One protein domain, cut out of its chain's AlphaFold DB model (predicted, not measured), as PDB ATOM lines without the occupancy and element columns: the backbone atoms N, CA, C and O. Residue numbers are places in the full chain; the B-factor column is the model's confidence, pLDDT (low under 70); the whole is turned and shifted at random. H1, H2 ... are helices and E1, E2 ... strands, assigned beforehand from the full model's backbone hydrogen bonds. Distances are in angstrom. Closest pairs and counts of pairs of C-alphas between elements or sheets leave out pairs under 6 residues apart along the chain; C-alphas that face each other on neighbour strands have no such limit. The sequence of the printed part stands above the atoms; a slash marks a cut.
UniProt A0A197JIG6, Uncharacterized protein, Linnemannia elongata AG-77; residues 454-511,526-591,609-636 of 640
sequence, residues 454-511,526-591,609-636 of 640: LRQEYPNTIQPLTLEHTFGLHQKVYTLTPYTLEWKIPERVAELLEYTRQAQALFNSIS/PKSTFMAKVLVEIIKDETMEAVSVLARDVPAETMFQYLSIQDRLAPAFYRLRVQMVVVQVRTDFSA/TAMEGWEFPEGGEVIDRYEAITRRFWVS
ATOM      1  N   LEU A 454     127.776 111.639 108.926       32.56
ATOM      2  CA  LEU A 454     128.831 112.132 109.826       32.56
ATOM      3  C   LEU A 454     128.807 111.473 111.215       32.56
ATOM      4  O   LEU A 454     129.749 111.634 111.991       32.56
ATOM      5  N   ARG A 455     127.753 110.727 111.565       44.03
ATOM      6  CA  ARG A 455     127.603 110.125 112.906       44.03
ATOM      7  C   ARG A 455     128.379 108.816 113.072       44.03
ATOM      8  O   ARG A 455     128.563 108.373 114.207       44.03
ATOM      9  N   GLN A 456     128.828 108.212 111.969       39.94
ATOM     10  CA  GLN A 456     129.589 106.958 111.966       39.94
ATOM     11  C   GLN A 456     131.117 107.163 111.956       39.94
ATOM     12  O   GLN A 456     131.834 106.314 112.481       39.94
ATOM     13  N   GLU A 457     131.626 108.280 111.422       37.50
ATOM     14  CA  GLU A 457     133.074 108.473 111.206       37.50
ATOM     15  C   GLU A 457     133.858 109.035 112.411       37.50
ATOM     16  O   GLU A 457     135.081 108.898 112.459       37.50
ATOM     17  N   TYR A 458     133.201 109.663 113.397       35.91
ATOM     18  CA  TYR A 458     133.891 110.440 114.440       35.91
ATOM     19  C   TYR A 458     133.678 109.872 115.864       35.91
ATOM     20  O   TYR A 458     132.586 110.018 116.421       35.91
ATOM     21  N   PRO A 459     134.721 109.335 116.541       45.75
ATOM     22  CA  PRO A 459     134.613 108.745 117.891       45.75
ATOM     23  C   PRO A 459     134.403 109.772 119.025       45.75
ATOM     24  O   PRO A 459     134.331 109.416 120.199       45.75
ATOM     25  N   ASN A 460     134.311 111.066 118.696       47.69
ATOM     26  CA  ASN A 460     134.012 112.135 119.655       47.69
ATOM     27  C   ASN A 460     132.560 112.638 119.593       47.69
ATOM     28  O   ASN A 460     132.167 113.411 120.468       47.69
ATOM     29  N   THR A 461     131.763 112.220 118.604       55.47
ATOM     30  CA  THR A 461     130.355 112.635 118.484       55.47
ATOM     31  C   THR A 461     129.501 111.950 119.544       55.47
ATOM     32  O   THR A 461     129.526 110.729 119.668       55.47
ATOM     33  N   ILE A 462     128.717 112.726 120.292       68.44
ATOM     34  CA  ILE A 462     127.800 112.186 121.300       68.44
ATOM     35  C   ILE A 462     126.568 111.609 120.590       68.44
ATOM     36  O   ILE A 462     125.796 112.335 119.962       68.44
ATOM     37  N   GLN A 463     126.392 110.293 120.676       76.38
ATOM     38  CA  GLN A 463     125.262 109.563 120.101       76.38
ATOM     39  C   GLN A 463     124.062 109.526 121.079       76.38
ATOM     40  O   GLN A 463     124.245 109.628 122.293       76.38
ATOM     41  N   PRO A 464     122.810 109.388 120.605       75.06
ATOM     42  CA  PRO A 464     121.645 109.347 121.489       75.06
ATOM     43  C   PRO A 464     121.551 108.014 122.252       75.06
ATOM     44  O   PRO A 464     121.511 106.942 121.646       75.06
ATOM     45  N   LEU A 465     121.459 108.065 123.583       79.38
ATOM     46  CA  LEU A 465     121.174 106.890 124.418       79.38
ATOM     47  C   LEU A 465     119.655 106.641 124.506       79.38
ATOM     48  O   LEU A 465     118.865 107.576 124.613       79.38
ATOM     49  N   THR A 466     119.204 105.383 124.509       77.69
ATOM     50  CA  THR A 466     117.774 105.083 124.726       77.69
ATOM     51  C   THR A 466     117.495 104.818 126.203       77.69
ATOM     52  O   THR A 466     118.001 103.845 126.762       77.69
ATOM     53  N   LEU A 467     116.655 105.656 126.823       73.50
ATOM     54  CA  LEU A 467     116.252 105.541 128.230       73.50
ATOM     55  C   LEU A 467     114.784 105.112 128.364       73.50
ATOM     56  O   LEU A 467     113.887 105.826 127.910       73.50
ATOM     57  N   GLU A 468     114.528 104.016 129.076       69.31
ATOM     58  CA  GLU A 468     113.198 103.678 129.588       69.31
ATOM     59  C   GLU A 468     113.075 104.148 131.047       69.31
ATOM     60  O   GLU A 468     113.829 103.765 131.940       69.31
ATOM     61  N   HIS A 469     112.118 105.039 131.290       64.50
ATOM     62  CA  HIS A 469     111.828 105.615 132.602       64.50
ATOM     63  C   HIS A 469     110.479 105.081 133.085       64.50
ATOM     64  O   HIS A 469     109.476 105.169 132.382       64.50
ATOM     65  N   THR A 470     110.455 104.499 134.285       52.84
ATOM     66  CA  THR A 470     109.315 103.699 134.778       52.84
ATOM     67  C   THR A 470     108.311 104.482 135.636       52.84
ATOM     68  O   THR A 470     107.403 103.889 136.216       52.84
ATOM     69  N   PHE A 471     108.426 105.815 135.665       51.19
ATOM     70  CA  PHE A 471     107.480 106.727 136.317       51.19
ATOM     71  C   PHE A 471     106.565 107.435 135.311       51.19
ATOM     72  O   PHE A 471     106.964 107.755 134.192       51.19
ATOM     73  N   GLY A 472     105.314 107.658 135.721       38.88
ATOM     74  CA  GLY A 472     104.264 108.213 134.869       38.88
ATOM     75  C   GLY A 472     104.429 109.703 134.558       38.88
ATOM     76  O   GLY A 472     105.084 110.450 135.286       38.88
ATOM     77  N   LEU A 473     103.776 110.143 133.477       37.50
ATOM     78  CA  LEU A 473     103.686 111.556 133.104       37.50
ATOM     79  C   LEU A 473     103.181 112.416 134.282       37.50
ATOM     80  O   LEU A 473     102.146 112.126 134.873       37.50
ATOM     81  N   HIS A 474     103.892 113.513 134.554       37.69
ATOM     82  CA  HIS A 474     103.491 114.603 135.459       37.69
ATOM     83  C   HIS A 474     103.254 114.245 136.936       37.69
ATOM     84  O   HIS A 474     102.576 114.989 137.648       37.69
ATOM     85  N   GLN A 475     103.857 113.169 137.452       42.25
ATOM     86  CA  GLN A 475     103.828 112.922 138.892       42.25
ATOM     87  C   GLN A 475     104.763 113.899 139.629       42.25
ATOM     88  O   GLN A 475     105.985 113.775 139.582       42.25
ATOM     89  N   LYS A 476     104.173 114.881 140.324       43.59
ATOM     90  CA  LYS A 476     104.857 115.678 141.357       43.59
ATOM     91  C   LYS A 476     105.445 114.714 142.394       43.59
ATOM     92  O   LYS A 476     104.708 113.897 142.952       43.59
ATOM     93  N   VAL A 477     106.755 114.785 142.629       45.56
ATOM     94  CA  VAL A 477     107.449 113.894 143.569       45.56
ATOM     95  C   VAL A 477     107.124 114.347 144.993       45.56
ATOM     96  O   VAL A 477     107.777 115.220 145.543       45.56
ATOM     97  N   TYR A 478     106.056 113.793 145.565       40.75
ATOM     98  CA  TYR A 478     105.577 114.106 146.921       40.75
ATOM     99  C   TYR A 478     105.996 113.064 147.976       40.75
ATOM    100  O   TYR A 478     105.451 113.047 149.075       40.75
ATOM    101  N   THR A 479     106.877 112.119 147.630       42.50
ATOM    102  CA  THR A 479     107.187 110.950 148.470       42.50
ATOM    103  C   THR A 479     108.580 110.398 148.188       42.50
ATOM    104  O   THR A 479     109.056 110.495 147.058       42.50
ATOM    105  N   LEU A 480     109.126 109.680 149.175       49.91
ATOM    106  CA  LEU A 480     110.347 108.853 149.162       49.91
ATOM    107  C   LEU A 480     110.334 107.676 148.151       49.91
ATOM    108  O   LEU A 480     110.988 106.653 148.358       49.91
ATOM    109  N   THR A 481     109.547 107.756 147.076       51.69
ATOM    110  CA  THR A 481     109.436 106.693 146.072       51.69
ATOM    111  C   THR A 481     110.663 106.747 145.148       51.69
ATOM    112  O   THR A 481     110.846 107.753 144.463       51.69
ATOM    113  N   PRO A 482     111.520 105.706 145.103       58.34
ATOM    114  CA  PRO A 482     112.823 105.793 144.446       58.34
ATOM    115  C   PRO A 482     112.686 105.875 142.924       58.34
ATOM    116  O   PRO A 482     111.998 105.048 142.320       58.34
ATOM    117  N   TYR A 483     113.380 106.825 142.293       61.34
ATOM    118  CA  TYR A 483     113.349 106.968 140.840       61.34
ATOM    119  C   TYR A 483     114.125 105.821 140.179       61.34
ATOM    120  O   TYR A 483     115.284 105.561 140.513       61.34
ATOM    121  N   THR A 484     113.485 105.128 139.237       65.31
ATOM    122  CA  THR A 484     114.047 103.971 138.531       65.31
ATOM    123  C   THR A 484     114.316 104.302 137.072       65.31
ATOM    124  O   THR A 484     113.406 104.657 136.316       65.31
ATOM    125  N   LEU A 485     115.582 104.155 136.688       67.00
ATOM    126  CA  LEU A 485     116.088 104.458 135.355       67.00
ATOM    127  C   LEU A 485     116.658 103.174 134.736       67.00
ATOM    128  O   LEU A 485     117.505 102.514 135.342       67.00
ATOM    129  N   GLU A 486     116.162 102.819 133.551       76.88
ATOM    130  CA  GLU A 486     116.651 101.718 132.719       76.88
ATOM    131  C   GLU A 486     117.245 102.315 131.434       76.88
ATOM    132  O   GLU A 486     116.591 103.093 130.737       76.88
ATOM    133  N   TRP A 487     118.498 101.989 131.114       80.06
ATOM    134  CA  TRP A 487     119.137 102.397 129.859       80.06
ATOM    135  C   TRP A 487     119.377 101.184 128.968       80.06
ATOM    136  O   TRP A 487     119.841 100.134 129.418       80.06
ATOM    137  N   LYS A 488     119.097 101.329 127.673       82.06
ATOM    138  CA  LYS A 488     119.458 100.310 126.687       82.06
ATOM    139  C   LYS A 488     120.896 100.535 126.257       82.06
ATOM    140  O   LYS A 488     121.230 101.588 125.722       82.06
ATOM    141  N   ILE A 489     121.725  99.523 126.483       82.06
ATOM    142  CA  ILE A 489     123.076  99.434 125.931       82.06
ATOM    143  C   ILE A 489     122.936  99.385 124.395       82.06
ATOM    144  O   ILE A 489     122.228  98.501 123.907       82.06
ATOM    145  N   PRO A 490     123.546 100.312 123.631       83.94
ATOM    146  CA  PRO A 490     123.504 100.279 122.167       83.94
ATOM    147  C   PRO A 490     124.168  99.010 121.615       83.94
ATOM    148  O   PRO A 490     125.088  98.478 122.235       83.94
ATOM    149  N   GLU A 491     123.734  98.531 120.446       81.88
ATOM    150  CA  GLU A 491     124.139  97.214 119.919       81.88
ATOM    151  C   GLU A 491     125.665  97.094 119.754       81.88
ATOM    152  O   GLU A 491     126.259  96.180 120.323       81.88
ATOM    153  N   ARG A 492     126.320  98.097 119.150       79.75
ATOM    154  CA  ARG A 492     127.792  98.211 119.068       79.75
ATOM    155  C   ARG A 492     128.485  98.102 120.434       79.75
ATOM    156  O   ARG A 492     129.532  97.476 120.561       79.75
ATOM    157  N   VAL A 493     127.910  98.688 121.486       83.44
ATOM    158  CA  VAL A 493     128.483  98.630 122.843       83.44
ATOM    159  C   VAL A 493     128.310  97.235 123.445       83.44
ATOM    160  O   VAL A 493     129.220  96.731 124.100       83.44
ATOM    161  N   ALA A 494     127.176  96.579 123.190       85.62
ATOM    162  CA  ALA A 494     126.961  95.192 123.589       85.62
ATOM    163  C   ALA A 494     127.928  94.232 122.868       85.62
ATOM    164  O   ALA A 494     128.442  93.315 123.506       85.62
ATOM    165  N   GLU A 495     128.238  94.472 121.591       83.50
ATOM    166  CA  GLU A 495     129.245  93.723 120.823       83.50
ATOM    167  C   GLU A 495     130.664  93.905 121.382       83.50
ATOM    168  O   GLU A 495     131.367  92.918 121.594       83.50
ATOM    169  N   LEU A 496     131.080  95.138 121.699       83.56
ATOM    170  CA  LEU A 496     132.398  95.418 122.295       83.56
ATOM    171  C   LEU A 496     132.562  94.784 123.693       83.56
ATOM    172  O   LEU A 496     133.636  94.272 124.037       83.56
ATOM    173  N   LEU A 497     131.494  94.773 124.498       85.38
ATOM    174  CA  LEU A 497     131.462  94.092 125.798       85.38
ATOM    175  C   LEU A 497     131.458  92.561 125.647       85.38
ATOM    176  O   LEU A 497     132.158  91.874 126.388       85.38
ATOM    177  N   GLU A 498     130.725  92.010 124.676       85.88
ATOM    178  CA  GLU A 498     130.704  90.567 124.402       85.88
ATOM    179  C   GLU A 498     132.045  90.073 123.836       85.88
ATOM    180  O   GLU A 498     132.559  89.062 124.307       85.88
ATOM    181  N   TYR A 499     132.687  90.822 122.932       81.88
ATOM    182  CA  TYR A 499     134.065  90.564 122.493       81.88
ATOM    183  C   TYR A 499     135.023  90.499 123.690       81.88
ATOM    184  O   TYR A 499     135.816  89.566 123.821       81.88
ATOM    185  N   THR A 500     134.902  91.456 124.614       81.62
ATOM    186  CA  THR A 500     135.702  91.499 125.846       81.62
ATOM    187  C   THR A 500     135.444  90.280 126.734       81.62
ATOM    188  O   THR A 500     136.387  89.665 127.237       81.62
ATOM    189  N   ARG A 501     134.179  89.876 126.883       82.56
ATOM    190  CA  ARG A 501     133.757  88.689 127.639       82.56
ATOM    191  C   ARG A 501     134.288  87.393 127.018       82.56
ATOM    192  O   ARG A 501     134.774  86.530 127.746       82.56
ATOM    193  N   GLN A 502     134.258  87.269 125.692       79.94
ATOM    194  CA  GLN A 502     134.792  86.115 124.961       79.94
ATOM    195  C   GLN A 502     136.320  86.048 125.039       79.94
ATOM    196  O   GLN A 502     136.868  84.987 125.336       79.94
ATOM    197  N   ALA A 503     137.016  87.177 124.884       72.62
ATOM    198  CA  ALA A 503     138.464  87.263 125.072       72.62
ATOM    199  C   ALA A 503     138.885  86.852 126.498       72.62
ATOM    200  O   ALA A 503     139.814  86.061 126.673       72.62
ATOM    201  N   GLN A 504     138.154  87.310 127.521       74.69
ATOM    202  CA  GLN A 504     138.356  86.871 128.905       74.69
ATOM    203  C   GLN A 504     138.022  85.385 129.108       74.69
ATOM    204  O   GLN A 504     138.714  84.711 129.871       74.69
ATOM    205  N   ALA A 505     136.997  84.840 128.449       74.50
ATOM    206  CA  ALA A 505     136.649  83.421 128.544       74.50
ATOM    207  C   ALA A 505     137.729  82.511 127.929       74.50
ATOM    208  O   ALA A 505     138.081  81.499 128.533       74.50
ATOM    209  N   LEU A 506     138.295  82.902 126.781       69.69
ATOM    210  CA  LEU A 506     139.419  82.216 126.134       69.69
ATOM    211  C   LEU A 506     140.697  82.297 126.982       69.69
ATOM    212  O   LEU A 506     141.367  81.287 127.187       69.69
ATOM    213  N   PHE A 507     141.003  83.463 127.557       67.25
ATOM    214  CA  PHE A 507     142.114  83.594 128.501       67.25
ATOM    215  C   PHE A 507     141.941  82.665 129.719       67.25
ATOM    216  O   PHE A 507     142.856  81.924 130.071       67.25
ATOM    217  N   ASN A 508     140.738  82.641 130.307       67.81
ATOM    218  CA  ASN A 508     140.403  81.826 131.478       67.81
ATOM    219  C   ASN A 508     140.288  80.313 131.207       67.81
ATOM    220  O   ASN A 508     140.204  79.544 132.171       67.81
ATOM    221  N   SER A 509     140.239  79.866 129.946       65.81
ATOM    222  CA  SER A 509     140.328  78.444 129.593       65.81
ATOM    223  C   SER A 509     141.784  78.022 129.380       65.81
ATOM    224  O   SER A 509     142.222  77.050 129.995       65.81
ATOM    225  N   ILE A 510     142.563  78.806 128.625       62.22
ATOM    226  CA  ILE A 510     143.996  78.565 128.374       62.22
ATOM    227  C   ILE A 510     144.793  78.564 129.688       62.22
ATOM    228  O   ILE A 510     145.607  77.670 129.923       62.22
ATOM    229  N   SER A 511     144.516  79.507 130.594       57.97
ATOM    230  CA  SER A 511     145.180  79.587 131.902       57.97
ATOM    231  C   SER A 511     144.816  78.444 132.864       57.97
ATOM    232  O   SER A 511     145.473  78.284 133.890       57.97
ATOM    233  N   PRO A 526     144.554  89.081 124.355       60.94
ATOM    234  CA  PRO A 526     143.866  90.232 123.792       60.94
ATOM    235  C   PRO A 526     144.716  91.480 124.048       60.94
ATOM    236  O   PRO A 526     145.092  91.767 125.184       60.94
ATOM    237  N   LYS A 527     145.015  92.234 122.987       65.31
ATOM    238  CA  LYS A 527     145.787  93.490 123.069       65.31
ATOM    239  C   LYS A 527     144.988  94.629 123.710       65.31
ATOM    240  O   LYS A 527     145.547  95.643 124.112       65.31
ATOM    241  N   SER A 528     143.672  94.466 123.803       71.00
ATOM    242  CA  SER A 528     142.785  95.404 124.475       71.00
ATOM    243  C   SER A 528     141.498  94.743 124.950       71.00
ATOM    244  O   SER A 528     141.010  93.800 124.327       71.00
ATOM    245  N   THR A 529     140.901  95.327 125.981       79.62
ATOM    246  CA  THR A 529     139.533  95.061 126.438       79.62
ATOM    247  C   THR A 529     138.707  96.344 126.357       79.62
ATOM    248  O   THR A 529     139.258  97.441 126.415       79.62
ATOM    249  N   PHE A 530     137.390  96.229 126.205       85.38
ATOM    250  CA  PHE A 530     136.483  97.375 126.165       85.38
ATOM    251  C   PHE A 530     135.688  97.466 127.468       85.38
ATOM    252  O   PHE A 530     135.119  96.484 127.940       85.38
ATOM    253  N   MET A 531     135.636  98.665 128.043       84.88
ATOM    254  CA  MET A 531     134.868  98.978 129.243       84.88
ATOM    255  C   MET A 531     133.857 100.074 128.920       84.88
ATOM    256  O   MET A 531     134.234 101.145 128.454       84.88
ATOM    257  N   ALA A 532     132.582  99.832 129.210       87.94
ATOM    258  CA  ALA A 532     131.531 100.838 129.107       87.94
ATOM    259  C   ALA A 532     131.042 101.218 130.509       87.94
ATOM    260  O   ALA A 532     130.709 100.343 131.314       87.94
ATOM    261  N   LYS A 533     130.991 102.519 130.797       88.69
ATOM    262  CA  LYS A 533     130.510 103.069 132.070       88.69
ATOM    263  C   LYS A 533     129.432 104.128 131.853       88.69
ATOM    264  O   LYS A 533     129.343 104.703 130.773       88.69
ATOM    265  N   VAL A 534     128.657 104.406 132.898       88.12
ATOM    266  CA  VAL A 534     127.549 105.362 132.941       88.12
ATOM    267  C   VAL A 534     127.730 106.368 134.087       88.12
ATOM    268  O   VAL A 534     128.154 106.016 135.192       88.12
ATOM    269  N   LEU A 535     127.377 107.617 133.796       86.44
ATOM    270  CA  LEU A 535     127.306 108.772 134.687       86.44
ATOM    271  C   LEU A 535     125.865 109.298 134.645       86.44
ATOM    272  O   LEU A 535     125.268 109.392 133.571       86.44
ATOM    273  N   VAL A 536     125.302 109.633 135.804       85.69
ATOM    274  CA  VAL A 536     123.961 110.206 135.935       85.69
ATOM    275  C   VAL A 536     124.028 111.480 136.766       85.69
ATOM    276  O   VAL A 536     124.405 111.449 137.939       85.69
ATOM    277  N   GLU A 537     123.611 112.589 136.167       85.94
ATOM    278  CA  GLU A 537     123.581 113.919 136.772       85.94
ATOM    279  C   GLU A 537     122.145 114.441 136.866       85.94
ATOM    280  O   GLU A 537     121.325 114.192 135.984       85.94
ATOM    281  N   ILE A 538     121.854 115.235 137.892       86.06
ATOM    282  CA  ILE A 538     120.730 116.169 137.898       86.06
ATOM    283  C   ILE A 538     121.190 117.471 137.256       86.06
ATOM    284  O   ILE A 538     122.145 118.090 137.731       86.06
ATOM    285  N   ILE A 539     120.462 117.909 136.232       86.56
ATOM    286  CA  ILE A 539     120.659 119.198 135.569       86.56
ATOM    287  C   ILE A 539     119.445 120.105 135.779       86.56
ATOM    288  O   ILE A 539     118.310 119.620 135.838       86.56
ATOM    289  N   LYS A 540     119.657 121.420 135.885       86.19
ATOM    290  CA  LYS A 540     118.557 122.400 135.976       86.19
ATOM    291  C   LYS A 540     117.861 122.538 134.614       86.19
ATOM    292  O   LYS A 540     118.546 122.660 133.605       86.19
ATOM    293  N   ASP A 541     116.525 122.566 134.571       81.50
ATOM    294  CA  ASP A 541     115.745 122.663 133.312       81.50
ATOM    295  C   ASP A 541     116.016 123.972 132.538       81.50
ATOM    296  O   ASP A 541     115.904 124.006 131.318       81.50
ATOM    297  N   GLU A 542     116.397 125.040 133.249       80.69
ATOM    298  CA  GLU A 542     116.646 126.378 132.687       80.69
ATOM    299  C   GLU A 542     118.056 126.555 132.105       80.69
ATOM    300  O   GLU A 542     118.206 127.157 131.045       80.69
ATOM    301  N   THR A 543     119.094 126.075 132.801       84.38
ATOM    302  CA  THR A 543     120.504 126.329 132.438       84.38
ATOM    303  C   THR A 543     121.221 125.104 131.876       84.38
ATOM    304  O   THR A 543     122.286 125.242 131.284       84.38
ATOM    305  N   MET A 544     120.652 123.900 132.034       80.62
ATOM    306  CA  MET A 544     121.231 122.606 131.628       80.62
ATOM    307  C   MET A 544     122.597 122.276 132.278       80.62
ATOM    308  O   MET A 544     123.255 121.297 131.905       80.62
ATOM    309  N   GLU A 545     122.989 123.054 133.289       83.38
ATOM    310  CA  GLU A 545     124.159 122.853 134.146       83.38
ATOM    311  C   GLU A 545     123.930 121.692 135.120       83.38
ATOM    312  O   GLU A 545     122.819 121.509 135.626       83.38
ATOM    313  N   ALA A 546     124.989 120.934 135.418       83.56
ATOM    314  CA  ALA A 546     124.963 119.875 136.420       83.56
ATOM    315  C   ALA A 546     124.928 120.467 137.839       83.56
ATOM    316  O   ALA A 546     125.837 121.180 138.256       83.56
ATOM    317  N   VAL A 547     123.870 120.151 138.588       83.06
ATOM    318  CA  VAL A 547     123.646 120.619 139.968       83.06
ATOM    319  C   VAL A 547     124.035 119.547 140.991       83.06
ATOM    320  O   VAL A 547     124.418 119.868 142.113       83.06
ATOM    321  N   SER A 548     123.948 118.265 140.623       80.75
ATOM    322  CA  SER A 548     124.385 117.148 141.467       80.75
ATOM    323  C   SER A 548     124.677 115.904 140.631       80.75
ATOM    324  O   SER A 548     123.907 115.573 139.733       80.75
ATOM    325  N   VAL A 549     125.750 115.178 140.945       84.50
ATOM    326  CA  VAL A 549     126.027 113.855 140.367       84.50
ATOM    327  C   VAL A 549     125.372 112.794 141.254       84.50
ATOM    328  O   VAL A 549     125.716 112.673 142.427       84.50
ATOM    329  N   LEU A 550     124.428 112.026 140.704       79.25
ATOM    330  CA  LEU A 550     123.699 110.982 141.438       79.25
ATOM    331  C   LEU A 550     124.425 109.638 141.436       79.25
ATOM    332  O   LEU A 550     124.381 108.902 142.420       79.25
ATOM    333  N   ALA A 551     125.050 109.298 140.313       80.69
ATOM    334  CA  ALA A 551     125.793 108.060 140.138       80.69
ATOM    335  C   ALA A 551     126.922 108.297 139.135       80.69
ATOM    336  O   ALA A 551     126.712 108.936 138.109       80.69
ATOM    337  N   ARG A 552     128.115 107.783 139.425       83.06
ATOM    338  CA  ARG A 552     129.322 107.949 138.610       83.06
ATOM    339  C   ARG A 552     130.023 106.605 138.473       83.06
ATOM    340  O   ARG A 552     129.929 105.771 139.370       83.06
ATOM    341  N   ASP A 553     130.714 106.418 137.351       81.00
ATOM    342  CA  ASP A 553     131.534 105.240 137.068       81.00
ATOM    343  C   ASP A 553     130.782 103.884 137.114       81.00
ATOM    344  O   ASP A 553     131.399 102.824 137.248       81.00
ATOM    345  N   VAL A 554     129.452 103.897 136.945       85.00
ATOM    346  CA  VAL A 554     128.593 102.700 136.995       85.00
ATOM    347  C   VAL A 554     128.848 101.817 135.767       85.00
ATOM    348  O   VAL A 554     128.765 102.329 134.655       85.00
ATOM    349  N   PRO A 555     129.110 100.502 135.883       86.44
ATOM    350  CA  PRO A 555     129.273  99.636 134.711       86.44
ATOM    351  C   PRO A 555     128.007  99.623 133.843       86.44
ATOM    352  O   PRO A 555     126.913  99.413 134.368       86.44
ATOM    353  N   ALA A 556     128.131  99.799 132.524       84.50
ATOM    354  CA  ALA A 556     126.971  99.927 131.630       84.50
ATOM    355  C   ALA A 556     126.069  98.676 131.603       84.50
ATOM    356  O   ALA A 556     124.870  98.800 131.355       84.50
ATOM    357  N   GLU A 557     126.617  97.500 131.935       79.81
ATOM    358  CA  GLU A 557     125.881  96.239 132.147       79.81
ATOM    359  C   GLU A 557     124.823  96.316 133.271       79.81
ATOM    360  O   GLU A 557     123.926  95.473 133.338       79.81
ATOM    361  N   THR A 558     124.894  97.329 134.141       72.69
ATOM    362  CA  THR A 558     123.965  97.576 135.258       72.69
ATOM    363  C   THR A 558     122.641  98.161 134.751       72.69
ATOM    364  O   THR A 558     122.302  99.298 135.050       72.69
ATOM    365  N   MET A 559     121.877  97.388 133.972       62.84
ATOM    366  CA  MET A 559     120.675  97.841 133.240       62.84
ATOM    367  C   MET A 559     119.607  98.568 134.081       62.84
ATOM    368  O   MET A 559     118.779  99.272 133.514       62.84
ATOM    369  N   PHE A 560     119.598  98.394 135.407       62.03
ATOM    370  CA  PHE A 560     118.661  99.042 136.325       62.03
ATOM    371  C   PHE A 560     119.417  99.726 137.460       62.03
ATOM    372  O   PHE A 560     120.058  99.044 138.262       62.03
ATOM    373  N   GLN A 561     119.251 101.042 137.590       63.22
ATOM    374  CA  GLN A 561     119.751 101.798 138.736       63.22
ATOM    375  C   GLN A 561     118.595 102.460 139.496       63.22
ATOM    376  O   GLN A 561     117.730 103.120 138.914       63.22
ATOM    377  N   TYR A 562     118.606 102.297 140.821       64.88
ATOM    378  CA  TYR A 562     117.787 103.092 141.734       64.88
ATOM    379  C   TYR A 562     118.536 104.381 142.058       64.88
ATOM    380  O   TYR A 562     119.701 104.334 142.463       64.88
ATOM    381  N   LEU A 563     117.874 105.519 141.883       65.12
ATOM    382  CA  LEU A 563     118.445 106.838 142.112       65.12
ATOM    383  C   LEU A 563     117.734 107.506 143.292       65.12
ATOM    384  O   LEU A 563     116.511 107.657 143.297       65.12
ATOM    385  N   SER A 564     118.519 107.893 144.297       67.12
ATOM    386  CA  SER A 564     118.079 108.713 145.427       67.12
ATOM    387  C   SER A 564     118.525 110.150 145.173       67.12
ATOM    388  O   SER A 564     119.698 110.402 144.900       67.12
ATOM    389  N   ILE A 565     117.573 111.079 145.224       66.69
ATOM    390  CA  ILE A 565     117.820 112.513 145.094       66.69
ATOM    391  C   ILE A 565     118.077 113.055 146.503       66.69
ATOM    392  O   ILE A 565     117.257 112.839 147.387       66.69
ATOM    393  N   GLN A 566     119.218 113.714 146.719       58.84
ATOM    394  CA  GLN A 566     119.622 114.188 148.048       58.84
ATOM    395  C   GLN A 566     119.031 115.559 148.413       58.84
ATOM    396  O   GLN A 566     118.777 116.404 147.553       58.84
ATOM    397  N   ASP A 567     118.938 115.787 149.722       54.31
ATOM    398  CA  ASP A 567     118.245 116.837 150.483       54.31
ATOM    399  C   ASP A 567     118.630 118.306 150.187       54.31
ATOM    400  O   ASP A 567     118.264 119.212 150.935       54.31
ATOM    401  N   ARG A 568     119.438 118.575 149.156       65.69
ATOM    402  CA  ARG A 568     120.114 119.870 148.944       65.69
ATOM    403  C   ARG A 568     119.779 120.564 147.626       65.69
ATOM    404  O   ARG A 568     120.417 121.558 147.287       65.69
ATOM    405  N   LEU A 569     118.791 120.069 146.888       73.19
ATOM    406  CA  LEU A 569     118.283 120.761 145.704       73.19
ATOM    407  C   LEU A 569     117.327 121.890 146.097       73.19
ATOM    408  O   LEU A 569     116.443 121.715 146.935       73.19
ATOM    409  N   ALA A 570     117.492 123.046 145.455       78.38
ATOM    410  CA  ALA A 570     116.542 124.145 145.562       78.38
ATOM    411  C   ALA A 570     115.212 123.779 144.866       78.38
ATOM    412  O   ALA A 570     115.218 122.960 143.947       78.38
ATOM    413  N   PRO A 571     114.067 124.377 145.244       79.06
ATOM    414  CA  PRO A 571     112.798 124.094 144.575       79.06
ATOM    415  C   PRO A 571     112.806 124.602 143.124       79.06
ATOM    416  O   PRO A 571     112.800 125.811 142.893       79.06
ATOM    417  N   ALA A 572     112.860 123.690 142.151       80.69
ATOM    418  CA  ALA A 572     112.989 124.018 140.729       80.69
ATOM    419  C   ALA A 572     112.551 122.859 139.812       80.69
ATOM    420  O   ALA A 572     112.301 121.730 140.254       80.69
ATOM    421  N   PHE A 573     112.502 123.138 138.505       80.88
ATOM    422  CA  PHE A 573     112.449 122.106 137.471       80.88
ATOM    423  C   PHE A 573     113.850 121.558 137.171       80.88
ATOM    424  O   PHE A 573     114.811 122.307 136.974       80.88
ATOM    425  N   TYR A 574     113.936 120.234 137.088       82.88
ATOM    426  CA  TYR A 574     115.160 119.474 136.861       82.88
ATOM    427  C   TYR A 574     114.958 118.402 135.783       82.88
ATOM    428  O   TYR A 574     113.833 117.981 135.502       82.88
ATOM    429  N   ARG A 575     116.061 117.924 135.204       83.88
ATOM    430  CA  ARG A 575     116.136 116.712 134.371       83.88
ATOM    431  C   ARG A 575     117.272 115.825 134.866       83.88
ATOM    432  O   ARG A 575     118.161 116.300 135.568       83.88
ATOM    433  N   LEU A 576     117.263 114.554 134.474       84.50
ATOM    434  CA  LEU A 576     118.435 113.692 134.594       84.50
ATOM    435  C   LEU A 576     119.178 113.679 133.259       84.50
ATOM    436  O   LEU A 576     118.574 113.358 132.235       84.50
ATOM    437  N   ARG A 577     120.473 113.999 133.272       83.88
ATOM    438  CA  ARG A 577     121.399 113.677 132.181       83.88
ATOM    439  C   ARG A 577     121.989 112.302 132.471       83.88
ATOM    440  O   ARG A 577     122.519 112.080 133.555       83.88
ATOM    441  N   VAL A 578     121.908 111.391 131.509       86.81
ATOM    442  CA  VAL A 578     122.572 110.085 131.539       86.81
ATOM    443  C   VAL A 578     123.599 110.070 130.417       86.81
ATOM    444  O   VAL A 578     123.227 110.128 129.247       86.81
ATOM    445  N   GLN A 579     124.876 109.984 130.769       86.19
ATOM    446  CA  GLN A 579     125.975 109.811 129.822       86.19
ATOM    447  C   GLN A 579     126.539 108.395 129.931       86.19
ATOM    448  O   GLN A 579     126.640 107.845 131.025       86.19
ATOM    449  N   MET A 580     126.939 107.812 128.804       87.25
ATOM    450  CA  MET A 580     127.679 106.553 128.735       87.25
ATOM    451  C   MET A 580     128.966 106.773 127.941       87.25
ATOM    452  O   MET A 580     128.924 107.319 126.841       87.25
ATOM    453  N   VAL A 581     130.101 106.336 128.480       86.62
ATOM    454  CA  VAL A 581     131.409 106.432 127.820       86.62
ATOM    455  C   VAL A 581     131.993 105.033 127.674       86.62
ATOM    456  O   VAL A 581     132.025 104.257 128.634       86.62
ATOM    457  N   VAL A 582     132.429 104.711 126.457       86.44
ATOM    458  CA  VAL A 582     133.011 103.418 126.083       86.44
ATOM    459  C   VAL A 582     134.487 103.614 125.779       86.44
ATOM    460  O   VAL A 582     134.858 104.471 124.978       86.44
ATOM    461  N   VAL A 583     135.327 102.818 126.433       84.56
ATOM    462  CA  VAL A 583     136.779 102.992 126.460       84.56
ATOM    463  C   VAL A 583     137.482 101.686 126.117       84.56
ATOM    464  O   VAL A 583     137.183 100.643 126.695       84.56
ATOM    465  N   GLN A 584     138.454 101.754 125.209       83.56
ATOM    466  CA  GLN A 584     139.400 100.683 124.925       83.56
ATOM    467  C   GLN A 584     140.598 100.794 125.873       83.56
ATOM    468  O   GLN A 584     141.369 101.752 125.832       83.56
ATOM    469  N   VAL A 585     140.762  99.792 126.730       80.50
ATOM    470  CA  VAL A 585     141.876  99.661 127.673       80.50
ATOM    471  C   VAL A 585     142.892  98.678 127.090       80.50
ATOM    472  O   VAL A 585     142.512  97.578 126.687       80.50
ATOM    473  N   ARG A 586     144.172  99.060 127.004       72.88
ATOM    474  CA  ARG A 586     145.235  98.215 126.428       72.88
ATOM    475  C   ARG A 586     145.816  97.287 127.487       72.88
ATOM    476  O   ARG A 586     146.489  97.736 128.405       72.88
ATOM    477  N   THR A 587     145.591  95.989 127.331       65.00
ATOM    478  CA  THR A 587     145.946  94.946 128.307       65.00
ATOM    479  C   THR A 587     147.398  94.461 128.167       65.00
ATOM    480  O   THR A 587     147.686  93.265 128.217       65.00
ATOM    481  N   ASP A 588     148.332  95.401 127.986       56.59
ATOM    482  CA  ASP A 588     149.762  95.150 127.766       56.59
ATOM    483  C   ASP A 588     150.504  94.824 129.084       56.59
ATOM    484  O   ASP A 588     151.325  95.595 129.588       56.59
ATOM    485  N   PHE A 589     150.269  93.620 129.625       49.16
ATOM    486  CA  PHE A 589     150.928  93.086 130.837       49.16
ATOM    487  C   PHE A 589     152.475  93.069 130.791       49.16
ATOM    488  O   PHE A 589     153.127  92.886 131.821       49.16
ATOM    489  N   SER A 590     153.069  93.310 129.619       43.50
ATOM    490  CA  SER A 590     154.503  93.498 129.359       43.50
ATOM    491  C   SER A 590     155.215  94.444 130.338       43.50
ATOM    492  O   SER A 590     156.411  94.287 130.578       43.50
ATOM    493  N   ALA A 591     154.503  95.413 130.926       42.03
ATOM    494  CA  ALA A 591     155.068  96.400 131.849       42.03
ATOM    495  C   ALA A 591     155.425  95.860 133.254       42.03
ATOM    496  O   ALA A 591     156.186  96.506 133.970       42.03
ATOM    497  N   THR A 609     139.148 117.373 128.701       46.81
ATOM    498  CA  THR A 609     138.154 117.768 129.716       46.81
ATOM    499  C   THR A 609     136.903 116.878 129.667       46.81
ATOM    500  O   THR A 609     136.350 116.537 130.701       46.81
ATOM    501  N   ALA A 610     136.554 116.343 128.492       47.47
ATOM    502  CA  ALA A 610     135.533 115.305 128.289       47.47
ATOM    503  C   ALA A 610     135.885 113.883 128.820       47.47
ATOM    504  O   ALA A 610     135.321 112.894 128.344       47.47
ATOM    505  N   MET A 611     136.838 113.769 129.751       52.81
ATOM    506  CA  MET A 611     137.128 112.588 130.587       52.81
ATOM    507  C   MET A 611     137.256 112.942 132.080       52.81
ATOM    508  O   MET A 611     137.402 112.050 132.917       52.81
ATOM    509  N   GLU A 612     137.163 114.224 132.444       53.34
ATOM    510  CA  GLU A 612     137.015 114.634 133.836       53.34
ATOM    511  C   GLU A 612     135.677 114.091 134.358       53.34
ATOM    512  O   GLU A 612     134.626 114.342 133.775       53.34
ATOM    513  N   GLY A 613     135.727 113.265 135.408       57.59
ATOM    514  CA  GLY A 613     134.556 112.535 135.907       57.59
ATOM    515  C   GLY A 613     134.571 111.014 135.717       57.59
ATOM    516  O   GLY A 613     133.609 110.380 136.141       57.59
ATOM    517  N   TRP A 614     135.625 110.424 135.130       70.25
ATOM    518  CA  TRP A 614     135.646 108.996 134.775       70.25
ATOM    519  C   TRP A 614     136.929 108.260 135.201       70.25
ATOM    520  O   TRP A 614     138.022 108.532 134.710       70.25
ATOM    521  N   GLU A 615     136.798 107.266 136.081       66.75
ATOM    522  CA  GLU A 615     137.904 106.502 136.678       66.75
ATOM    523  C   GLU A 615     138.158 105.172 135.948       66.75
ATOM    524  O   GLU A 615     137.811 104.085 136.424       66.75
ATOM    525  N   PHE A 616     138.764 105.233 134.760       68.06
ATOM    526  CA  PHE A 616     139.231 104.039 134.043       68.06
ATOM    527  C   PHE A 616     140.640 103.627 134.519       68.06
ATOM    528  O   PHE A 616     141.527 104.481 134.562       68.06
ATOM    529  N   PRO A 617     140.879 102.342 134.858       57.12
ATOM    530  CA  PRO A 617     142.015 101.932 135.695       57.12
ATOM    531  C   PRO A 617     143.405 102.141 135.076       57.12
ATOM    532  O   PRO A 617     144.377 102.254 135.816       57.12
ATOM    533  N   GLU A 618     143.505 102.201 133.746       55.66
ATOM    534  CA  GLU A 618     144.783 102.273 133.015       55.66
ATOM    535  C   GLU A 618     144.798 103.391 131.946       55.66
ATOM    536  O   GLU A 618     145.661 103.405 131.075       55.66
ATOM    537  N   GLY A 619     143.850 104.342 131.996       61.66
ATOM    538  CA  GLY A 619     143.827 105.502 131.087       61.66
ATOM    539  C   GLY A 619     143.573 105.153 129.611       61.66
ATOM    540  O   GLY A 619     144.380 105.484 128.748       61.66
ATOM    541  N   GLY A 620     142.465 104.465 129.326       67.50
ATOM    542  CA  GLY A 620     142.138 103.993 127.976       67.50
ATOM    543  C   GLY A 620     141.635 105.060 126.989       67.50
ATOM    544  O   GLY A 620     141.304 106.190 127.347       67.50
ATOM    545  N   GLU A 621     141.537 104.651 125.727       77.31
ATOM    546  CA  GLU A 621     141.134 105.461 124.572       77.31
ATOM    547  C   GLU A 621     139.602 105.457 124.408       77.31
ATOM    548  O   GLU A 621     138.985 104.393 124.424       77.31
ATOM    549  N   VAL A 622     138.959 106.626 124.283       77.12
ATOM    550  CA  VAL A 622     137.491 106.718 124.125       77.12
ATOM    551  C   VAL A 622     137.089 106.317 122.708       77.12
ATOM    552  O   VAL A 622     137.557 106.916 121.743       77.12
ATOM    553  N   ILE A 623     136.195 105.333 122.602       80.81
ATOM    554  CA  ILE A 623     135.725 104.760 121.332       80.81
ATOM    555  C   ILE A 623     134.331 105.263 120.959       80.81
ATOM    556  O   ILE A 623     134.075 105.544 119.790       80.81
ATOM    557  N   ASP A 624     133.450 105.397 121.955       82.19
ATOM    558  CA  ASP A 624     132.090 105.909 121.793       82.19
ATOM    559  C   ASP A 624     131.664 106.741 123.011       82.19
ATOM    560  O   ASP A 624     132.055 106.469 124.154       82.19
ATOM    561  N   ARG A 625     130.795 107.727 122.765       82.56
ATOM    562  CA  ARG A 625     130.075 108.488 123.791       82.56
ATOM    563  C   ARG A 625     128.588 108.509 123.462       82.56
ATOM    564  O   ARG A 625     128.217 108.801 122.328       82.56
ATOM    565  N   TYR A 626     127.748 108.289 124.466       85.38
ATOM    566  CA  TYR A 626     126.300 108.444 124.362       85.38
ATOM    567  C   TYR A 626     125.775 109.397 125.435       85.38
ATOM    568  O   TYR A 626     126.268 109.389 126.559       85.38
ATOM    569  N   GLU A 627     124.739 110.169 125.119       85.38
ATOM    570  CA  GLU A 627     123.985 110.965 126.092       85.38
ATOM    571  C   GLU A 627     122.482 110.833 125.844       85.38
ATOM    572  O   GLU A 627     122.019 110.711 124.708       85.38
ATOM    573  N   ALA A 628     121.704 110.890 126.919       83.12
ATOM    574  CA  ALA A 628     120.290 111.209 126.856       83.12
ATOM    575  C   ALA A 628     119.856 112.005 128.082       83.12
ATOM    576  O   ALA A 628     120.387 111.843 129.179       83.12
ATOM    577  N   ILE A 629     118.849 112.850 127.886       80.31
ATOM    578  CA  ILE A 629     118.305 113.720 128.924       80.31
ATOM    579  C   ILE A 629     116.832 113.359 129.121       80.31
ATOM    580  O   ILE A 629     116.070 113.270 128.157       80.31
ATOM    581  N   THR A 630     116.417 113.122 130.366       78.75
ATOM    582  CA  THR A 630     115.031 112.749 130.672       78.75
ATOM    583  C   THR A 630     114.062 113.915 130.477       78.75
ATOM    584  O   THR A 630     114.438 115.085 130.369       78.75
ATOM    585  N   ARG A 631     112.764 113.603 130.518       70.88
ATOM    586  CA  ARG A 631     111.707 114.607 130.699       70.88
ATOM    587  C   ARG A 631     111.944 115.405 131.991       70.88
ATOM    588  O   ARG A 631     112.510 114.872 132.950       70.88
ATOM    589  N   ARG A 632     111.477 116.659 132.015       76.38
ATOM    590  CA  ARG A 632     111.524 117.517 133.207       76.38
ATOM    591  C   ARG A 632     110.627 116.997 134.329       76.38
ATOM    592  O   ARG A 632     109.520 116.519 134.072       76.38
ATOM    593  N   PHE A 633     111.083 117.155 135.564       72.56
ATOM    594  CA  PHE A 633     110.333 116.910 136.792       72.56
ATOM    595  C   PHE A 633     110.510 118.092 137.753       72.56
ATOM    596  O   PHE A 633     111.471 118.850 137.648       72.56
ATOM    597  N   TRP A 634     109.560 118.274 138.668       74.44
ATOM    598  CA  TRP A 634     109.620 119.310 139.702       74.44
ATOM    599  C   TRP A 634     110.068 118.701 141.028       74.44
ATOM    600  O   TRP A 634     109.496 117.696 141.461       74.44
ATOM    601  N   VAL A 635     111.038 119.338 141.684       73.69
ATOM    602  CA  VAL A 635     111.415 119.060 143.075       73.69
ATOM    603  C   VAL A 635     110.862 120.196 143.933       73.69
ATOM    604  O   VAL A 635     111.217 121.352 143.721       73.69
ATOM    605  N   SER A 636     109.976 119.895 144.886       64.75
ATOM    606  CA  SER A 636     109.485 120.886 145.855       64.75
ATOM    607  C   SER A 636     110.324 120.911 147.128       64.75
ATOM    608  O   SER A 636     110.904 119.906 147.531       64.75
TER     609      SER A 636
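Overview. This is residues 454 to 511, 526 to 591 and 609 to 636 of the 640 residues of an uncharacterized protein of Linnemannia elongata AG-77 (UniProt A0A197JIG6). A long, strongly twisted sheet, with the long strands E4 and E7 side by side in it, is partly face to face with a small sheet of E2, E3 and E6, a loose sandwich of unequal layers. The long helix H2 packs slantwise on the large sheet, over E4 and only just over E7, and the short H1, at the first printed residues, is on neither sheet and comes near the large one only at its edge strand E1. The printed part has 152 residues, with named elements in the order H1 E1 E2 E3 H2 E4 E5 E6 E7 E8 E9, two helices and nine strands, of mixed class. The large sheet is branched and mixed, and the small one runs E2 - E3 - E6, all antiparallel. The whole is elongated, 56 by 31 by 29 A, and only just compact, close to loose, with a radius of gyration of the C-alphas of 17.7 A.

Along the chain. Begin in the large sheet at C-alpha 572, (112.989, 124.018, 140.729), where E7, residues 572 to 585, sets out on its 40.0 A. E4, residues 529 to 540, is 35.8 A long; E8, residues 621 to 629, is 24.7 A; E5, residues 546 to 555, is 20.8 A. E1, residues 462 to 464, and E9, residues 633 to 635, complete this sheet. E2, residues 466 to 469, E3, residues 483 to 488, and E6, residues 560 to 563, make the small one. Find H2, residues 491 to 511, from (124.139, 97.214, 119.919) to (145.180, 79.587, 131.902), 30.0 A; H1 is residues 454 to 457.

Arrangement. E7 has E4 on one side, with N 579 and O 535 at 2.9 A, and E8 and E9 on the other, with N 580 and O 626 at 2.8 A and N 574 and O 633 at 2.9 A; these three pairs are antiparallel. E4 and E5 form a hairpin, N 536 and O 551 at 2.8 A; E5 bends by 55 degrees at residue 550. E1 is parallel to E8, N 463 and O 625 at 2.9 A. The facing parts of the two sheets are 10.0 A apart centre to centre, with strands at 37 degrees. E2 and E3 form a hairpin, N 468 and O 486 at 2.8 A; E3 pairs with E6, N 563 and O 483 at 2.9 A. H2 is on the large sheet at a height of 7.5 A; its closest C-alphas to E4 are those of Thr 500 and Thr 529, 5.3 A. Every O i to N i+4 pair of H2 is within hydrogen-bond range; H1 is too short for one.

Size, cuts and confidence. The farthest C-alphas, of Ile 510 and Pro 571, are 57.5 A apart. Residues 512 to 525 and 592 to 608 are not printed, with C-alpha gaps of 13.4 A and 27.3 A. E2 to E3 is a long link. Mean pLDDT of the printed part is 70.7, and 62 residues are under 70, among them 468 to 485.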